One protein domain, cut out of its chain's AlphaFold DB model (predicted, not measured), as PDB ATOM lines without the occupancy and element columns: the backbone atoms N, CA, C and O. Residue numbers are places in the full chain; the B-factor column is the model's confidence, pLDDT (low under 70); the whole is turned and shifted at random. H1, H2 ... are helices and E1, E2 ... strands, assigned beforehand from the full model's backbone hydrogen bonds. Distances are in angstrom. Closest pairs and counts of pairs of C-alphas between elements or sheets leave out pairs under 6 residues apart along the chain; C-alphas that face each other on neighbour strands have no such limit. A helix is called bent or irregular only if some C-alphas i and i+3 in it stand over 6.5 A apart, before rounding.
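Overview. This is residues 16 to 146 of the 942 residues of an uncharacterized protein of Actinomadura sp. BRA 177 (UniProt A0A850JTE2). A strongly twisted sheet of five strands is the middle of three layers, curled round the kinked helix H2 on one face, with H1 and H3 on the other. The printed part has 131 residues with three named helices and five named strands, in the order H1, E1, E2, H2, E3, E4, E5, H3; the class is mixed. The sheet, E1, E2, E3, E5, E4, is mixed. The whole is compact, with a radius of gyration of the C-alphas of 13.8 A, and spans 35 by 30 by 29 A.

Along the chain. H1, residues 20 to 29, begins at C-alpha 20 at (77.020, -30.450, 86.020) and measures 14.4 A from first to last C-alpha. E1, residues 45 to 52, measures 21.3 A, and E2, residues 60 to 66, 19.3 A. H2, residues 76 to 91, 22.3 A, is irregular: C-alphas 83 and 86 are 7.6 A apart. E3 is residues 97 to 104, 20.3 A; E4, 113 to 117, 13.9 A; E5, 120 to 126, 19.9 A. H3, residues 127 to 135, 10.5 A, ends at C-alpha 135 at (60.318, -25.227, 80.847).

Arrangement. E1 and E2 form an antiparallel hairpin, N 49 and O 63 being 2.8 A apart, within hydrogen-bond range, as are the pairs that follow. E2 and E3 are parallel, with N 64 and O 101 at 2.8 A, and E2, H2, E3 make a strand-helix-strand unit, two parallel neighbour strands with a helix between, its crossover right-handed. E3 and E5 are parallel, with N 102 and O 123 at 2.8 A. E4 and E5 form an antiparallel hairpin, with N 122 and O 115 at 2.8 A. H1 is on the sheet at a height over the sheet of 8.9 A, over E1 and E2; its closest C-alphas to E2 are Phe 24 and Val 65, 6.1 A. H2 is on the opposite face; its closest C-alphas to E4 are Glu 77 and Tyr 113, 6.7 A. H3 is on the sheet; its closest C-alphas to E3 are Ala 127 and Ile 103, 5.8 A. Every O i to N i+4 pair is within range in H1 and H3, and 10 of 12 in H2.

Size, cuts and confidence. The printed part has no cut. The link from H1 to E1, 15 residues, is long. The two C-alphas farthest apart, Pro 57 and Ala 72, are 38.9 A apart. Residues 38 to 39, 41 to 43 and 117 to 119 have pLDDT under 70.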
ATOM      1  N   ALA A  16      74.882 -29.926  77.972       90.69
ATOM      2  CA  ALA A  16      74.206 -28.972  78.845       90.69
ATOM      3  C   ALA A  16      73.174 -29.595  79.805       90.69
ATOM      4  O   ALA A  16      72.778 -28.953  80.774       90.69
ATOM      5  N   LEU A  17      72.743 -30.837  79.569       92.88
ATOM      6  CA  LEU A  17      71.849 -31.576  80.459       92.88
ATOM      7  C   LEU A  17      72.591 -32.598  81.321       92.88
ATOM      8  O   LEU A  17      72.098 -32.922  82.399       92.88
ATOM      9  N   THR A  18      73.738 -33.121  80.880       91.75
ATOM     10  CA  THR A  18      74.441 -34.232  81.552       91.75
ATOM     11  C   THR A  18      75.719 -33.839  82.277       91.75
ATOM     12  O   THR A  18      76.138 -34.562  83.177       91.75
ATOM     13  N   ASP A  19      76.348 -32.730  81.903       93.31
ATOM     14  CA  ASP A  19      77.511 -32.196  82.601       93.31
ATOM     15  C   ASP A  19      77.061 -31.176  83.665       93.31
ATOM     16  O   ASP A  19      76.353 -30.220  83.330       93.31
ATOM     17  N   PRO A  20      77.439 -31.347  84.946       93.12
ATOM     18  CA  PRO A  20      77.020 -30.450  86.020       93.12
ATOM     19  C   PRO A  20      77.385 -28.979  85.782       93.12
ATOM     20  O   PRO A  20      76.579 -28.084  86.045       93.12
ATOM     21  N   GLU A  21      78.591 -28.700  85.276       92.81
ATOM     22  CA  GLU A  21      79.045 -27.325  85.049       92.81
ATOM     23  C   GLU A  21      78.341 -26.677  83.857       92.81
ATOM     24  O   GLU A  21      78.018 -25.485  83.893       92.81
ATOM     25  N   ALA A  22      78.117 -27.438  82.787       92.12
ATOM     26  CA  ALA A  22      77.354 -26.993  81.633       92.12
ATOM     27  C   ALA A  22      75.894 -26.728  82.012       92.12
ATOM     28  O   ALA A  22      75.367 -25.682  81.643       92.12
ATOM     29  N   LEU A  23      75.280 -27.597  82.820       94.50
ATOM     30  CA  LEU A  23      73.923 -27.423  83.332       94.50
ATOM     31  C   LEU A  23      73.794 -26.183  84.220       94.50
ATOM     32  O   LEU A  23      72.846 -25.412  84.078       94.50
ATOM     33  N   PHE A  24      74.750 -25.945  85.117       93.38
ATOM     34  CA  PHE A  24      74.750 -24.734  85.937       93.38
ATOM     35  C   PHE A  24      74.841 -23.464  85.079       93.38
ATOM     36  O   PHE A  24      74.067 -22.528  85.290       93.38
ATOM     37  N   ARG A  25      75.717 -23.459  84.065       91.88
ATOM     38  CA  ARG A  25      75.829 -22.357  83.096       91.88
ATOM     39  C   ARG A  25      74.550 -22.165  82.282       91.88
ATOM     40  O   ARG A  25      74.090 -21.036  82.156       91.88
ATOM     41  N   LEU A  26      73.938 -23.244  81.793       93.44
ATOM     42  CA  LEU A  26      72.654 -23.198  81.091       93.44
ATOM     43  C   LEU A  26      71.589 -22.502  81.947       93.44
ATOM     44  O   LEU A  26      70.935 -21.566  81.491       93.44
ATOM     45  N   LEU A  27      71.440 -22.921  83.207       93.12
ATOM     46  CA  LEU A  27      70.444 -22.350  84.115       93.12
ATOM     47  C   LEU A  27      70.701 -20.869  84.413       93.12
ATOM     48  O   LEU A  27      69.744 -20.110  84.499       93.12
ATOM     49  N   GLN A  28      71.962 -20.442  84.525       91.25
ATOM     50  CA  GLN A  28      72.306 -19.020  84.660       91.25
ATOM     51  C   GLN A  28      71.853 -18.197  83.452       91.25
ATOM     52  O   GLN A  28      71.372 -17.076  83.612       91.25
ATOM     53  N   ARG A  29      72.014 -18.744  82.244       91.81
ATOM     54  CA  ARG A  29      71.693 -18.052  80.989       91.81
ATOM     55  C   ARG A  29      70.192 -17.974  80.730       91.81
ATOM     56  O   ARG A  29      69.725 -16.937  80.275       91.81
ATOM     57  N   LEU A  30      69.452 -19.029  81.072       90.44
ATOM     58  CA  LEU A  30      67.986 -19.058  80.987       90.44
ATOM     59  C   LEU A  30      67.307 -18.137  82.011       90.44
ATOM     60  O   LEU A  30      66.104 -17.913  81.945       90.44
ATOM     61  N   GLU A  31      68.049 -17.638  83.000       86.69
ATOM     62  CA  GLU A  31      67.489 -16.897  84.126       86.69
ATOM     63  C   GLU A  31      68.334 -15.652  84.457       86.69
ATOM     64  O   GLU A  31      68.900 -15.520  85.547       86.69
ATOM     65  N   PRO A  32      68.401 -14.673  83.536       74.06
ATOM     66  CA  PRO A  32      69.338 -13.549  83.609       74.06
ATOM     67  C   PRO A  32      69.091 -12.590  84.787       74.06
ATOM     68  O   PRO A  32      69.931 -11.746  85.090       74.06
ATOM     69  N   LYS A  33      67.940 -12.694  85.465       77.19
ATOM     70  CA  LYS A  33      67.601 -11.902  86.663       77.19
ATOM     71  C   LYS A  33      68.106 -12.530  87.969       77.19
ATOM     72  O   LYS A  33      67.853 -11.977  89.039       77.19
ATOM     73  N   MET A  34      68.766 -13.684  87.906       80.44
ATOM     74  CA  MET A  34      69.278 -14.389  89.079       80.44
ATOM     75  C   MET A  34      70.606 -13.824  89.584       80.44
ATOM     76  O   MET A  34      71.432 -13.319  88.828       80.44
ATOM     77  N   SER A  35      70.858 -14.023  90.878       83.31
ATOM     78  CA  SER A  35      72.198 -13.913  91.462       83.31
ATOM     79  C   SER A  35      72.733 -15.298  91.811       83.31
ATOM     80  O   SER A  35      72.001 -16.105  92.394       83.31
ATOM     81  N   VAL A  36      74.013 -15.550  91.535       85.44
ATOM     82  CA  VAL A  36      74.717 -16.734  92.053       85.44
ATOM     83  C   VAL A  36      74.668 -16.708  93.575       85.44
ATOM     84  O   VAL A  36      74.877 -15.656  94.174       85.44
ATOM     85  N   LEU A  37      74.368 -17.846  94.200       83.00
ATOM     86  CA  LEU A  37      74.399 -17.988  95.648       83.00
ATOM     87  C   LEU A  37      75.871 -18.104  96.087       83.00
ATOM     88  O   LEU A  37      76.484 -19.152  95.863       83.00
ATOM     89  N   PRO A  38      76.472 -17.048  96.669       68.19
ATOM     90  CA  PRO A  38      77.868 -17.102  97.071       68.19
ATOM     91  C   PRO A  38      78.036 -18.132  98.193       68.19
ATOM     92  O   PRO A  38      77.178 -18.244  99.067       68.19
ATOM     93  N   ASN A  39      79.154 -18.861  98.179       68.06
ATOM     94  CA  ASN A  39      79.542 -19.850  99.196       68.06
ATOM     95  C   ASN A  39      78.736 -21.167  99.224       68.06
ATOM     96  O   ASN A  39      78.954 -21.972 100.126       68.06
ATOM     97  N   LEU A  40      77.860 -21.435  98.247       72.88
ATOM     98  CA  LEU A  40      77.251 -22.761  98.059       72.88
ATOM     99  C   LEU A  40      78.080 -23.601  97.071       72.88
ATOM    100  O   LEU A  40      77.616 -23.955  95.989       72.88
ATOM    101  N   SER A  41      79.329 -23.876  97.442       62.91
ATOM    102  CA  SER A  41      80.253 -24.740  96.700       62.91
ATOM    103  C   SER A  41      80.902 -25.714  97.680       62.91
ATOM    104  O   SER A  41      81.628 -25.296  98.583       62.91
ATOM    105  N   GLY A  42      80.614 -27.002  97.529       67.69
ATOM    106  CA  GLY A  42      81.096 -28.065  98.407       67.69
ATOM    107  C   GLY A  42      81.016 -29.423  97.708       67.69
ATOM    108  O   GLY A  42      80.403 -29.513  96.644       67.69
ATOM    109  N   PRO A  43      81.627 -30.479  98.274       66.38
ATOM    110  CA  PRO A  43      81.515 -31.823  97.708       66.38
ATOM    111  C   PRO A  43      80.030 -32.192  97.588       66.38
ATOM    112  O   PRO A  43      79.301 -32.048  98.567       66.38
ATOM    113  N   GLY A  44      79.575 -32.589  96.397       80.00
ATOM    114  CA  GLY A  44      78.168 -32.870  96.102       80.00
ATOM    115  C   GLY A  44      77.407 -31.782  95.329       80.00
ATOM    116  O   GLY A  44      76.311 -32.054  94.834       80.00
ATOM    117  N   ILE A  45      77.923 -30.545  95.236       89.06
ATOM    118  CA  ILE A  45      77.199 -29.383  94.680       89.06
ATOM    119  C   ILE A  45      78.090 -28.569  93.735       89.06
ATOM    120  O   ILE A  45      79.116 -28.028  94.149       89.06
ATOM    121  N   THR A  46      77.637 -28.389  92.493       90.69
ATOM    122  CA  THR A  46      78.298 -27.533  91.494       90.69
ATOM    123  C   THR A  46      78.029 -26.052  91.733       90.69
ATOM    124  O   THR A  46      78.932 -25.230  91.602       90.69
ATOM    125  N   GLY A  47      76.795 -25.690  92.091       90.69
ATOM    126  CA  GLY A  47      76.450 -24.300  92.370       90.69
ATOM    127  C   GLY A  47      74.976 -24.077  92.689       90.69
ATOM    128  O   GLY A  47      74.135 -24.959  92.507       90.69
ATOM    129  N   GLY A  48      74.665 -22.872  93.172       90.94
ATOM    130  CA  GLY A  48      73.311 -22.438  93.510       90.94
ATOM    131  C   GLY A  48      72.945 -21.102  92.871       90.94
ATOM    132  O   GLY A  48      73.784 -20.211  92.739       90.94
ATOM    133  N   LEU A  49      71.678 -20.951  92.500       90.88
ATOM    134  CA  LEU A  49      71.094 -19.748  91.918       90.88
ATOM    135  C   LEU A  49      69.902 -19.292  92.752       90.88
ATOM    136  O   LEU A  49      69.117 -20.115  93.230       90.88
ATOM    137  N   VAL A  50      69.764 -17.979  92.913       89.19
ATOM    138  CA  VAL A  50      68.664 -17.366  93.660       89.19
ATOM    139  C   VAL A  50      67.759 -16.592  92.717       89.19
ATOM    140  O   VAL A  50      68.212 -15.704  91.996       89.19
ATOM    141  N   LEU A  51      66.474 -16.917  92.791       88.12
ATOM    142  CA  LEU A  51      65.379 -16.358  92.015       88.12
ATOM    143  C   LEU A  51      64.413 -15.580  92.904       88.12
ATOM    144  O   LEU A  51      64.134 -16.023  94.017       88.12
ATOM    145  N   PRO A  52      63.796 -14.499  92.411       83.69
ATOM    146  CA  PRO A  52      62.550 -14.002  92.981       83.69
ATOM    147  C   PRO A  52      61.465 -15.083  92.872       83.69
ATOM    148  O   PRO A  52      61.297 -15.690  91.814       83.69
ATOM    149  N   SER A  53      60.721 -15.340  93.948       81.00
ATOM    150  CA  SER A  53      59.622 -16.304  93.898       81.00
ATOM    151  C   SER A  53      58.469 -15.762  93.061       81.00
ATOM    152  O   SER A  53      57.988 -14.652  93.282       81.00
ATOM    153  N   SER A  54      57.974 -16.573  92.125       72.75
ATOM    154  CA  SER A  54      56.757 -16.259  91.369       72.75
ATOM    155  C   SER A  54      55.482 -16.437  92.198       72.75
ATOM    156  O   SER A  54      54.433 -15.909  91.836       72.75
ATOM    157  N   SER A  55      55.564 -17.181  93.305       74.69
ATOM    158  CA  SER A  55      54.421 -17.503  94.167       74.69
ATOM    159  C   SER A  55      54.235 -16.550  95.350       74.69
ATOM    160  O   SER A  55      53.118 -16.420  95.843       74.69
ATOM    161  N   ASP A  56      55.303 -15.880  95.794       80.06
ATOM    162  CA  ASP A  56      55.273 -14.925  96.904       80.06
ATOM    163  C   ASP A  56      56.274 -13.777  96.636       80.06
ATOM    164  O   ASP A  56      57.485 -13.980  96.738       80.06
ATOM    165  N   PRO A  57      55.797 -12.558  96.306       73.38
ATOM    166  CA  PRO A  57      56.638 -11.410  95.945       73.38
ATOM    167  C   PRO A  57      57.649 -10.934  97.010       73.38
ATOM    168  O   PRO A  57      58.398  -9.995  96.749       73.38
ATOM    169  N   GLY A  58      57.684 -11.534  98.207       79.50
ATOM    170  CA  GLY A  58      58.650 -11.236  99.273       79.50
ATOM    171  C   GLY A  58      59.664 -12.347  99.571       79.50
ATOM    172  O   GLY A  58      60.437 -12.209 100.526       79.50
ATOM    173  N   THR A  59      59.650 -13.444  98.810       85.44
ATOM    174  CA  THR A  59      60.536 -14.598  99.011       85.44
ATOM    175  C   THR A  59      61.350 -14.922  97.764       85.44
ATOM    176  O   THR A  59      61.124 -14.405  96.668       85.44
ATOM    177  N   SER A  60      62.325 -15.805  97.937       87.31
ATOM    178  CA  SER A  60      63.178 -16.314  96.880       87.31
ATOM    179  C   SER A  60      62.993 -17.813  96.679       87.31
ATOM    180  O   SER A  60      62.832 -18.572  97.636       87.31
ATOM    181  N   ASP A  61      63.064 -18.240  95.426       89.25
ATOM    182  CA  ASP A  61      63.258 -19.635  95.059       89.25
ATOM    183  C   ASP A  61      64.751 -19.883  94.835       89.25
ATOM    184  O   ASP A  61      65.483 -19.006  94.380       89.25
ATOM    185  N   ILE A  62      65.225 -21.072  95.189       90.38
ATOM    186  CA  ILE A  62      66.634 -21.436  95.045       90.38
ATOM    187  C   ILE A  62      66.735 -22.661  94.154       90.38
ATOM    188  O   ILE A  62      66.038 -23.650  94.377       90.38
ATOM    189  N   MET A  63      67.606 -22.593  93.154       93.06
ATOM    190  CA  MET A  63      67.954 -23.717  92.288       93.06
ATOM    191  C   MET A  63      69.380 -24.152  92.600       93.06
ATOM    192  O   MET A  63      70.267 -23.314  92.688       93.06
ATOM    193  N   ILE A  64      69.607 -25.445  92.796       93.06
ATOM    194  CA  ILE A  64      70.915 -26.016  93.134       93.06
ATOM    195  C   ILE A  64      71.229 -27.086  92.103       93.06
ATOM    196  O   ILE A  64      70.386 -27.942  91.857       93.06
ATOM    197  N   VAL A  65      72.426 -27.057  91.527       94.25
ATOM    198  CA  VAL A  65      72.910 -28.108  90.627       94.25
ATOM    199  C   VAL A  65      73.814 -29.052  91.407       94.25
ATOM    200  O   VAL A  65      74.791 -28.616  92.019       94.25
ATOM    201  N   ALA A  66      73.461 -30.335  91.415       93.19
ATOM    202  CA  ALA A  66      74.279 -31.379  92.024       93.19
ATOM    203  C   ALA A  66      75.498 -31.701  91.145       93.19
ATOM    204  O   ALA A  66      75.407 -31.639  89.922       93.19
ATOM    205  N   ASP A  67      76.612 -32.093  91.765       90.06
ATOM    206  CA  ASP A  67      77.885 -32.384  91.079       90.06
ATOM    207  C   ASP A  67      77.912 -33.703  90.293       90.06
ATOM    208  O   ASP A  67      78.868 -33.989  89.574       90.06
ATOM    209  N   GLY A  68      76.861 -34.512  90.400       86.69
ATOM    210  CA  GLY A  68      76.752 -35.767  89.681       86.69
ATOM    211  C   GLY A  68      75.524 -36.574  90.071       86.69
ATOM    212  O   GLY A  68      74.786 -36.253  91.003       86.69
ATOM    213  N   THR A  69      75.301 -37.661  89.335       83.62
ATOM    214  CA  THR A  69      74.268 -38.645  89.679       83.62
ATOM    215  C   THR A  69      74.827 -39.652  90.696       83.62
ATOM    216  O   THR A  69      75.902 -40.205  90.458       83.62
ATOM    217  N   PRO A  70      74.116 -39.973  91.795       82.38
ATOM    218  CA  PRO A  70      74.562 -40.984  92.751       82.38
ATOM    219  C   PRO A  70      74.751 -42.366  92.108       82.38
ATOM    220  O   PRO A  70      73.890 -42.850  91.370       82.38
ATOM    221  N   THR A  71      75.850 -43.045  92.446       74.69
ATOM    222  CA  THR A  71      76.180 -44.393  91.941       74.69
ATOM    223  C   THR A  71      75.221 -45.473  92.454       74.69
ATOM    224  O   THR A  71      74.832 -46.368  91.706       74.69
ATOM    225  N   ALA A  72      74.782 -45.378  93.712       74.88
ATOM    226  CA  ALA A  72      73.764 -46.253  94.293       74.88
ATOM    227  C   ALA A  72      72.403 -45.545  94.290       74.88
ATOM    228  O   ALA A  72      72.166 -44.694  95.137       74.88
ATOM    229  N   ARG A  73      71.514 -45.902  93.351       73.94
ATOM    230  CA  ARG A  73      70.251 -45.177  93.081       73.94
ATOM    231  C   ARG A  73      69.096 -45.472  94.050       73.94
ATOM    232  O   ARG A  73      68.135 -44.709  94.097       73.94
ATOM    233  N   ALA A  74      69.153 -46.554  94.825       73.25
ATOM    234  CA  ALA A  74      68.073 -46.909  95.749       73.25
ATOM    235  C   ALA A  74      67.995 -45.915  96.925       73.25
ATOM    236  O   ALA A  74      68.926 -45.828  97.724       73.25
ATOM    237  N   ALA A  75      66.876 -45.184  97.035       79.75
ATOM    238  CA  ALA A  75      66.657 -44.126  98.033       79.75
ATOM    239  C   ALA A  75      67.746 -43.030  98.038       79.75
ATOM    240  O   ALA A  75      67.985 -42.377  99.061       79.75
ATOM    241  N   ALA A  76      68.414 -42.834  96.899       85.00
ATOM    242  CA  ALA A  76      69.560 -41.943  96.793       85.00
ATOM    243  C   ALA A  76      69.164 -40.470  96.910       85.00
ATOM    244  O   ALA A  76      69.934 -39.680  97.442       85.00
ATOM    245  N   GLU A  77      67.939 -40.109  96.520       89.44
ATOM    246  CA  GLU A  77      67.380 -38.765  96.685       89.44
ATOM    247  C   GLU A  77      67.300 -38.396  98.171       89.44
ATOM    248  O   GLU A  77      67.742 -37.327  98.596       89.44
ATOM    249  N   LYS A  78      66.780 -39.321  98.990       87.12
ATOM    250  CA  LYS A  78      66.668 -39.145 100.442       87.12
ATOM    251  C   LYS A  78      68.045 -39.047 101.092       87.12
ATOM    252  O   LYS A  78      68.236 -38.211 101.975       87.12
ATOM    253  N   ARG A  79      68.980 -39.898 100.663       87.38
ATOM    254  CA  ARG A  79      70.353 -39.923 101.171       87.38
ATOM    255  C   ARG A  79      71.098 -38.634 100.830       87.38
ATOM    256  O   ARG A  79      71.560 -37.962 101.749       87.38
ATOM    257  N   TRP A  80      71.123 -38.253  99.553       90.44
ATOM    258  CA  TRP A  80      71.770 -37.026  99.093       90.44
ATOM    259  C   TRP A  80      71.202 -35.809  99.825       90.44
ATOM    260  O   TRP A  80      71.964 -35.009 100.362       90.44
ATOM    261  N   TRP A  81      69.870 -35.713  99.957       89.38
ATOM    262  CA  TRP A  81      69.250 -34.633 100.728       89.38
ATOM    263  C   TRP A  81      69.738 -34.628 102.176       89.38
ATOM    264  O   TRP A  81      70.138 -33.585 102.670       89.38
ATOM    265  N   SER A  82      69.755 -35.775 102.862       87.12
ATOM    266  CA  SER A  82      70.207 -35.838 104.259       87.12
ATOM    267  C   SER A  82      71.671 -35.431 104.463       87.12
ATOM    268  O   SER A  82      71.979 -34.834 105.490       87.12
ATOM    269  N   GLU A  83      72.540 -35.713 103.490       87.88
ATOM    270  CA  GLU A  83      73.972 -35.393 103.536       87.88
ATOM    271  C   GLU A  83      74.232 -33.891 103.319       87.88
ATOM    272  O   GLU A  83      75.095 -33.320 103.981       87.88
ATOM    273  N   HIS A  84      73.440 -33.226 102.468       88.19
ATOM    274  CA  HIS A  84      73.697 -31.839 102.047       88.19
ATOM    275  C   HIS A  84      72.743 -30.808 102.668       88.19
ATOM    276  O   HIS A  84      73.003 -29.606 102.592       88.19
ATOM    277  N   ARG A  85      71.653 -31.243 103.318       86.50
ATOM    278  CA  ARG A  85      70.605 -30.354 103.853       86.50
ATOM    279  C   ARG A  85      71.153 -29.253 104.753       86.50
ATOM    280  O   ARG A  85      70.770 -28.107 104.574       86.50
ATOM    281  N   LEU A  86      72.024 -29.590 105.707       83.56
ATOM    282  CA  LEU A  86      72.544 -28.622 106.682       83.56
ATOM    283  C   LEU A  86      73.349 -27.506 106.008       83.56
ATOM    284  O   LEU A  86      73.171 -26.341 106.347       83.56
ATOM    285  N   ALA A  87      74.190 -27.857 105.032       83.12
ATOM    286  CA  ALA A  87      74.962 -26.881 104.271       83.12
ATOM    287  C   ALA A  87      74.040 -25.969 103.447       83.12
ATOM    288  O   ALA A  87      74.195 -24.752 103.463       83.12
ATOM    289  N   ILE A  88      73.027 -26.552 102.794       85.88
ATOM    290  CA  ILE A  88      72.026 -25.797 102.034       85.88
ATOM    291  C   ILE A  88      71.241 -24.850 102.952       85.88
ATOM    292  O   ILE A  88      71.069 -23.689 102.605       85.88
ATOM    293  N   GLU A  89      70.785 -25.318 104.118       82.88
ATOM    294  CA  GLU A  89      70.056 -24.513 105.107       82.88
ATOM    295  C   GLU A  89      70.896 -23.321 105.593       82.88
ATOM    296  O   GLU A  89      70.392 -22.201 105.626       82.88
ATOM    297  N   GLN A  90      72.183 -23.534 105.886       82.81
ATOM    298  CA  GLN A  90      73.108 -22.474 106.307       82.81
ATOM    299  C   GLN A  90      73.338 -21.424 105.215       82.81
ATOM    300  O   GLN A  90      73.318 -20.227 105.490       82.81
ATOM    301  N   SER A  91      73.508 -21.837 103.957       79.56
ATOM    302  CA  SER A  91      73.729 -20.900 102.843       79.56
ATOM    303  C   SER A  91      72.516 -20.022 102.519       79.56
ATOM    304  O   SER A  91      72.630 -19.080 101.731       79.56
ATOM    305  N   VAL A  92      71.351 -20.326 103.095       82.38
ATOM    306  CA  VAL A  92      70.089 -19.639 102.799       82.38
ATOM    307  C   VAL A  92      69.407 -19.068 104.044       82.38
ATOM    308  O   VAL A  92      68.318 -18.516 103.925       82.38
ATOM    309  N   GLU A  93      70.051 -19.156 105.212       79.62
ATOM    310  CA  GLU A  93      69.506 -18.775 106.523       79.62
ATOM    311  C   GLU A  93      69.078 -17.299 106.586       79.62
ATOM    312  O   GLU A  93      67.989 -16.981 107.065       79.62
ATOM    313  N   ASP A  94      69.870 -16.406 105.987       77.31
ATOM    314  CA  ASP A  94      69.582 -14.965 105.918       77.31
ATOM    315  C   ASP A  94      68.568 -14.590 104.818       77.31
ATOM    316  O   ASP A  94      68.276 -13.412 104.590       77.31
ATOM    317  N   ARG A  95      68.028 -15.578 104.092       78.38
ATOM    318  CA  ARG A  95      67.129 -15.367 102.953       78.38
ATOM    319  C   ARG A  95      65.732 -15.884 103.268       78.38
ATOM    320  O   ARG A  95      65.528 -16.968 103.807       78.38
ATOM    321  N   ARG A  96      64.718 -15.126 102.854       84.75
ATOM    322  CA  ARG A  96      63.332 -15.604 102.886       84.75
ATOM    323  C   ARG A  96      63.110 -16.566 101.726       84.75
ATOM    324  O   ARG A  96      62.788 -16.121 100.635       84.75
ATOM    325  N   VAL A  97      63.298 -17.867 101.942       85.62
ATOM    326  CA  VAL A  97      63.170 -18.885 100.884       85.62
ATOM    327  C   VAL A  97      61.784 -19.528 100.881       85.62
ATOM    328  O   VAL A  97      61.349 -20.070 101.896       85.62
ATOM    329  N   SER A  98      61.106 -19.520  99.732       85.56
ATOM    330  CA  SER A  98      59.840 -20.242  99.524       85.56
ATOM    331  C   SER A  98      60.055 -21.698  99.121       85.56
ATOM    332  O   SER A  98      59.345 -22.590  99.600       85.56
ATOM    333  N   ARG A  99      61.024 -21.957  98.237       89.50
ATOM    334  CA  ARG A  99      61.258 -23.285  97.665       89.50
ATOM    335  C   ARG A  99      62.718 -23.496  97.280       89.50
ATOM    336  O   ARG A  99      63.365 -22.595  96.759       89.50
ATOM    337  N   ILE A 100      63.191 -24.725  97.460       91.31
ATOM    338  CA  ILE A 100      64.482 -25.205  96.962       91.31
ATOM    339  C   ILE A 100      64.230 -26.261  95.880       91.31
ATOM    340  O   ILE A 100      63.452 -27.195  96.074       91.31
ATOM    341  N   THR A 101      64.875 -26.121  94.729       93.62
ATOM    342  CA  THR A 101      64.876 -27.102  93.642       93.62
ATOM    343  C   THR A 101      66.303 -27.579  93.435       93.62
ATOM    344  O   THR A 101      67.157 -26.803  93.033       93.62
ATOM    345  N   VAL A 102      66.564 -28.850  93.707       94.00
ATOM    346  CA  VAL A 102      67.841 -29.493  93.398       94.00
ATOM    347  C   VAL A 102      67.690 -30.193  92.053       94.00
ATOM    348  O   VAL A 102      66.760 -30.982  91.876       94.00
ATOM    349  N   ILE A 103      68.577 -29.887  91.116       95.69
ATOM    350  CA  ILE A 103      68.585 -30.416  89.758       95.69
ATOM    351  C   ILE A 103      69.822 -31.288  89.596       95.69
ATOM    352  O   ILE A 103      70.951 -30.829  89.766       95.69
ATOM    353  N   PHE A 104      69.591 -32.554  89.277       95.62
ATOM    354  CA  PHE A 104      70.644 -33.508  88.968       95.62
ATOM    355  C   PHE A 104      70.890 -33.562  87.460       95.62
ATOM    356  O   PHE A 104      69.924 -33.527  86.693       95.62
ATOM    357  N   PRO A 105      72.153 -33.674  87.020       94.38
ATOM    358  CA  PRO A 105      72.460 -33.872  85.610       94.38
ATOM    359  C   PRO A 105      71.862 -35.187  85.080       94.38
ATOM    360  O   PRO A 105      71.816 -36.202  85.775       94.38
ATOM    361  N   GLY A 106      71.429 -35.172  83.821       92.00
ATOM    362  CA  GLY A 106      70.847 -36.302  83.103       92.00
ATOM    363  C   GLY A 106      69.369 -36.538  83.414       92.00
ATOM    364  O   GLY A 106      68.608 -35.605  83.677       92.00
ATOM    365  N   ALA A 107      68.952 -37.806  83.339       89.94
ATOM    366  CA  ALA A 107      67.559 -38.236  83.502       89.94
ATOM    367  C   ALA A 107      67.198 -38.697  84.928       89.94
ATOM    368  O   ALA A 107      66.030 -38.961  85.215       89.94
ATOM    369  N   TRP A 108      68.175 -38.806  85.834       90.69
ATOM    370  CA  TRP A 108      67.935 -39.172  87.232       90.69
ATOM    371  C   TRP A 108      67.759 -37.916  88.103       90.69
ATOM    372  O   TRP A 108      68.477 -36.948  87.875       90.69
ATOM    373  N   PRO A 109      66.857 -37.906  89.105       89.00
ATOM    374  CA  PRO A 109      65.873 -38.941  89.426       89.00
ATOM    375  C   PRO A 109      64.759 -39.040  88.376       89.00
ATOM    376  O   PRO A 109      64.341 -38.042  87.796       89.00
ATOM    377  N   SER A 110      64.249 -40.257  88.161       81.12
ATOM    378  CA  SER A 110      63.187 -40.522  87.175       81.12
ATOM    379  C   SER A 110      61.817 -39.980  87.592       81.12
ATOM    380  O   SER A 110      60.906 -39.898  86.773       81.12
ATOM    381  N   ARG A 111      61.655 -39.609  88.867       83.44
ATOM    382  CA  ARG A 111      60.458 -38.969  89.418       83.44
ATOM    383  C   ARG A 111      60.852 -37.852  90.368       83.44
ATOM    384  O   ARG A 111      61.895 -37.911  91.014       83.44
ATOM    385  N   VAL A 112      59.971 -36.866  90.510       90.12
ATOM    386  CA  VAL A 112      60.167 -35.771  91.465       90.12
ATOM    387  C   VAL A 112      60.151 -36.312  92.889       90.12
ATOM    388  O   VAL A 112      59.126 -36.803  93.367       90.12
ATOM    389  N   TYR A 113      61.253 -36.135  93.610       91.00
ATOM    390  CA  TYR A 113      61.295 -36.405  95.041       91.00
ATOM    391  C   TYR A 113      61.024 -35.116  95.818       91.00
ATOM    392  O   TYR A 113      61.746 -34.130  95.690       91.00
ATOM    393  N   ARG A 114      59.956 -35.106  96.620       90.62
ATOM    394  CA  ARG A 114      59.544 -33.947  97.426       90.62
ATOM    395  C   ARG A 114      59.901 -34.182  98.890       90.62
ATOM    396  O   ARG A 114      59.583 -35.225  99.451       90.62
ATOM    397  N   THR A 115      60.536 -33.197  99.510       90.19
ATOM    398  CA  THR A 115      60.979 -33.224 100.909       90.19
ATOM    399  C   THR A 115      60.927 -31.810 101.495       90.19
ATOM    400  O   THR A 115      60.535 -30.857 100.821       90.19
ATOM    401  N   GLY A 116      61.269 -31.642 102.765       78.50
ATOM    402  CA  GLY A 116      61.341 -30.323 103.383       78.50
ATOM    403  C   GLY A 116      61.695 -30.384 104.858       78.50
ATOM    404  O   GLY A 116      61.644 -31.442 105.490       78.50
ATOM    405  N   THR A 117      62.038 -29.224 105.398       61.66
ATOM    406  CA  THR A 117      62.349 -29.017 106.812       61.66
ATOM    407  C   THR A 117      61.801 -27.672 107.262       61.66
ATOM    408  O   THR A 117      62.047 -26.634 106.649       61.66
ATOM    409  N   GLY A 118      61.005 -27.678 108.335       68.94
ATOM    410  CA  GLY A 118      60.369 -26.463 108.842       68.94
ATOM    411  C   GLY A 118      59.457 -25.802 107.798       68.94
ATOM    412  O   GLY A 118      58.454 -26.387 107.393       68.94
ATOM    413  N   ARG A 119      59.786 -24.567 107.392       66.06
ATOM    414  CA  ARG A 119      58.992 -23.755 106.447       66.06
ATOM    415  C   ARG A 119      59.422 -23.884 104.978       66.06
ATOM    416  O   ARG A 119      58.703 -23.385 104.119       66.06
ATOM    417  N   VAL A 120      60.541 -24.547 104.678       72.81
ATOM    418  CA  VAL A 120      61.106 -24.598 103.319       72.81
ATOM    419  C   VAL A 120      60.751 -25.920 102.640       72.81
ATOM    420  O   VAL A 120      61.058 -27.005 103.143       72.81
ATOM    421  N   LYS A 121      60.092 -25.833 101.481       86.44
ATOM    422  CA  LYS A 121      59.779 -26.992 100.632       86.44
ATOM    423  C   LYS A 121      60.933 -27.244  99.668       86.44
ATOM    424  O   LYS A 121      61.376 -26.318  98.996       86.44
ATOM    425  N   ALA A 122      61.372 -28.491  99.555       89.50
ATOM    426  CA  ALA A 122      62.421 -28.896  98.632       89.50
ATOM    427  C   ALA A 122      61.912 -29.940  97.629       89.50
ATOM    428  O   ALA A 122      61.145 -30.844  97.973       89.50
ATOM    429  N   ARG A 123      62.347 -29.825  96.377       93.00
ATOM    430  CA  ARG A 123      62.146 -30.848  95.348       93.00
ATOM    431  C   ARG A 123      63.476 -31.210  94.702       93.00
ATOM    432  O   ARG A 123      64.276 -30.323  94.425       93.00
ATOM    433  N   LEU A 124      63.694 -32.496  94.475       94.31
ATOM    434  CA  LEU A 124      64.828 -33.043  93.738       94.31
ATOM    435  C   LEU A 124      64.285 -33.547  92.398       94.31
ATOM    436  O   LEU A 124      63.338 -34.341  92.378       94.31
ATOM    437  N   ILE A 125      64.841 -33.042  91.303       95.12
ATOM    438  CA  ILE A 125      64.425 -33.325  89.925       95.12
ATOM    439  C   ILE A 125      65.649 -33.570  89.042       95.12
ATOM    440  O   ILE A 125      66.765 -33.213  89.412       95.12
ATOM    441  N   SER A 126      65.441 -34.181  87.881       95.19
ATOM    442  CA  SER A 126      66.476 -34.322  86.855       95.19
ATOM    443  C   SER A 126      66.517 -33.099  85.932       95.19
ATOM    444  O   SER A 126      65.534 -32.360  85.827       95.19
ATOM    445  N   ALA A 127      67.637 -32.885  85.241       95.25
ATOM    446  CA  ALA A 127      67.783 -31.843  84.224       95.25
ATOM    447  C   ALA A 127      66.772 -32.032  83.086       95.25
ATOM    448  O   ALA A 127      66.123 -31.080  82.656       95.25
ATOM    449  N   VAL A 128      66.563 -33.287  82.683       94.38
ATOM    450  CA  VAL A 128      65.520 -33.695  81.735       94.38
ATOM    451  C   VAL A 128      64.131 -33.283  82.224       94.38
ATOM    452  O   VAL A 128      63.371 -32.675  81.476       94.38
ATOM    453  N   TYR A 129      63.790 -33.572  83.484       95.00
ATOM    454  CA  TYR A 129      62.501 -33.165  84.044       95.00
ATOM    455  C   TYR A 129      62.359 -31.640  84.040       95.00
ATOM    456  O   TYR A 129      61.308 -31.117  83.677       95.00
ATOM    457  N   HIS A 130      63.416 -30.911  84.405       94.06
ATOM    458  CA  HIS A 130      63.392 -29.453  84.371       94.06
ATOM    459  C   HIS A 130      63.135 -28.913  82.954       94.06
ATOM    460  O   HIS A 130      62.285 -28.042  82.781       94.06
ATOM    461  N   LEU A 131      63.801 -29.454  81.931       93.94
ATOM    462  CA  LEU A 131      63.581 -29.052  80.540       93.94
ATOM    463  C   LEU A 131      62.149 -29.363  80.076       93.94
ATOM    464  O   LEU A 131      61.414 -28.466  79.672       93.94
ATOM    465  N   TRP A 132      61.724 -30.622  80.147       93.50
ATOM    466  CA  TRP A 132      60.460 -31.039  79.535       93.50
ATOM    467  C   TRP A 132      59.231 -30.589  80.332       93.50
ATOM    468  O   TRP A 132      58.254 -30.129  79.744       93.50
ATOM    469  N   VAL A 133      59.281 -30.660  81.666       93.06
ATOM    470  CA  VAL A 133      58.131 -30.338  82.527       93.06
ATOM    471  C   VAL A 133      58.139 -28.883  82.967       93.06
ATOM    472  O   VAL A 133      57.142 -28.193  82.774       93.06
ATOM    473  N   ASP A 134      59.228 -28.394  83.565       90.75
ATOM    474  CA  ASP A 134      59.220 -27.031  84.111       90.75
ATOM    475  C   ASP A 134      59.314 -25.966  82.999       90.75
ATOM    476  O   ASP A 134      58.658 -24.928  83.110       90.75
ATOM    477  N   ARG A 135      60.111 -26.200  81.941       91.12
ATOM    478  CA  ARG A 135      60.318 -25.227  80.847       91.12
ATOM    479  C   ARG A 135      59.318 -25.399  79.711       91.12
ATOM    480  O   ARG A 135      58.549 -24.480  79.450       91.12
ATOM    481  N   LEU A 136      59.299 -26.566  79.068       92.12
ATOM    482  CA  LEU A 136      58.434 -26.837  77.910       92.12
ATOM    483  C   LEU A 136      56.984 -27.162  78.297       92.12
ATOM    484  O   LEU A 136      56.117 -27.223  77.431       92.12
ATOM    485  N   ARG A 137      56.697 -27.317  79.597       93.00
ATOM    486  CA  ARG A 137      55.351 -27.553  80.148       93.00
ATOM    487  C   ARG A 137      54.680 -28.838  79.652       93.00
ATOM    488  O   ARG A 137      53.466 -28.967  79.783       93.00
ATOM    489  N   LEU A 138      55.452 -29.823  79.200       92.12
ATOM    490  CA  LEU A 138      54.969 -31.126  78.740       92.12
ATOM    491  C   LEU A 138      54.863 -32.103  79.916       92.12
ATOM    492  O   LEU A 138      55.769 -32.897  80.179       92.12
ATOM    493  N   HIS A 139      53.761 -32.009  80.657       91.50
ATOM    494  CA  HIS A 139      53.509 -32.853  81.820       91.50
ATOM    495  C   HIS A 139      52.094 -33.410  81.848       91.50
ATOM    496  O   HIS A 139      51.132 -32.738  81.482       91.50
ATOM    497  N   ASN A 140      51.979 -34.642  82.338       91.25
ATOM    498  CA  ASN A 140      50.700 -35.323  82.472       91.25
ATOM    499  C   ASN A 140      49.961 -34.870  83.747       91.25
ATOM    500  O   ASN A 140      50.470 -34.091  84.559       91.25
ATOM    501  N   ALA A 141      48.763 -35.413  83.987       87.69
ATOM    502  CA  ALA A 141      47.966 -35.094  85.177       87.69
ATOM    503  C   ALA A 141      48.661 -35.424  86.520       87.69
ATOM    504  O   ALA A 141      48.302 -34.859  87.553       87.69
ATOM    505  N   ALA A 142      49.659 -36.317  86.523       84.69
ATOM    506  CA  ALA A 142      50.467 -36.638  87.700       84.69
ATOM    507  C   ALA A 142      51.660 -35.677  87.899       84.69
ATOM    508  O   ALA A 142      52.345 -35.743  88.924       84.69
ATOM    509  N   GLY A 143      51.900 -34.762  86.953       84.19
ATOM    510  CA  GLY A 143      53.064 -33.882  86.931       84.19
ATOM    511  C   GLY A 143      54.358 -34.612  86.569       84.19
ATOM    512  O   GLY A 143      55.434 -34.141  86.932       84.19
ATOM    513  N   GLU A 144      54.274 -35.773  85.925       88.00
ATOM    514  CA  GLU A 144      55.413 -36.462  85.309       88.00
ATOM    515  C   GLU A 144      55.560 -36.010  83.848       88.00
ATOM    516  O   GLU A 144      54.670 -35.336  83.329       88.00
ATOM    517  N   ILE A 145      56.672 -36.357  83.192       89.12
ATOM    518  CA  ILE A 145      56.866 -36.052  81.767       89.12
ATOM    519  C   ILE A 145      55.741 -36.717  80.965       89.12
ATOM    520  O   ILE A 145      55.461 -37.902  81.148       89.12
ATOM    521  N   ASP A 146      55.085 -35.946  80.102       92.88
ATOM    522  CA  ASP A 146      54.080 -36.469  79.179       92.88
ATOM    523  C   ASP A 146      54.770 -36.984  77.910       92.88
ATOM    524  O   ASP A 146      55.137 -36.205  77.028       92.88
TER     525      ASP A 146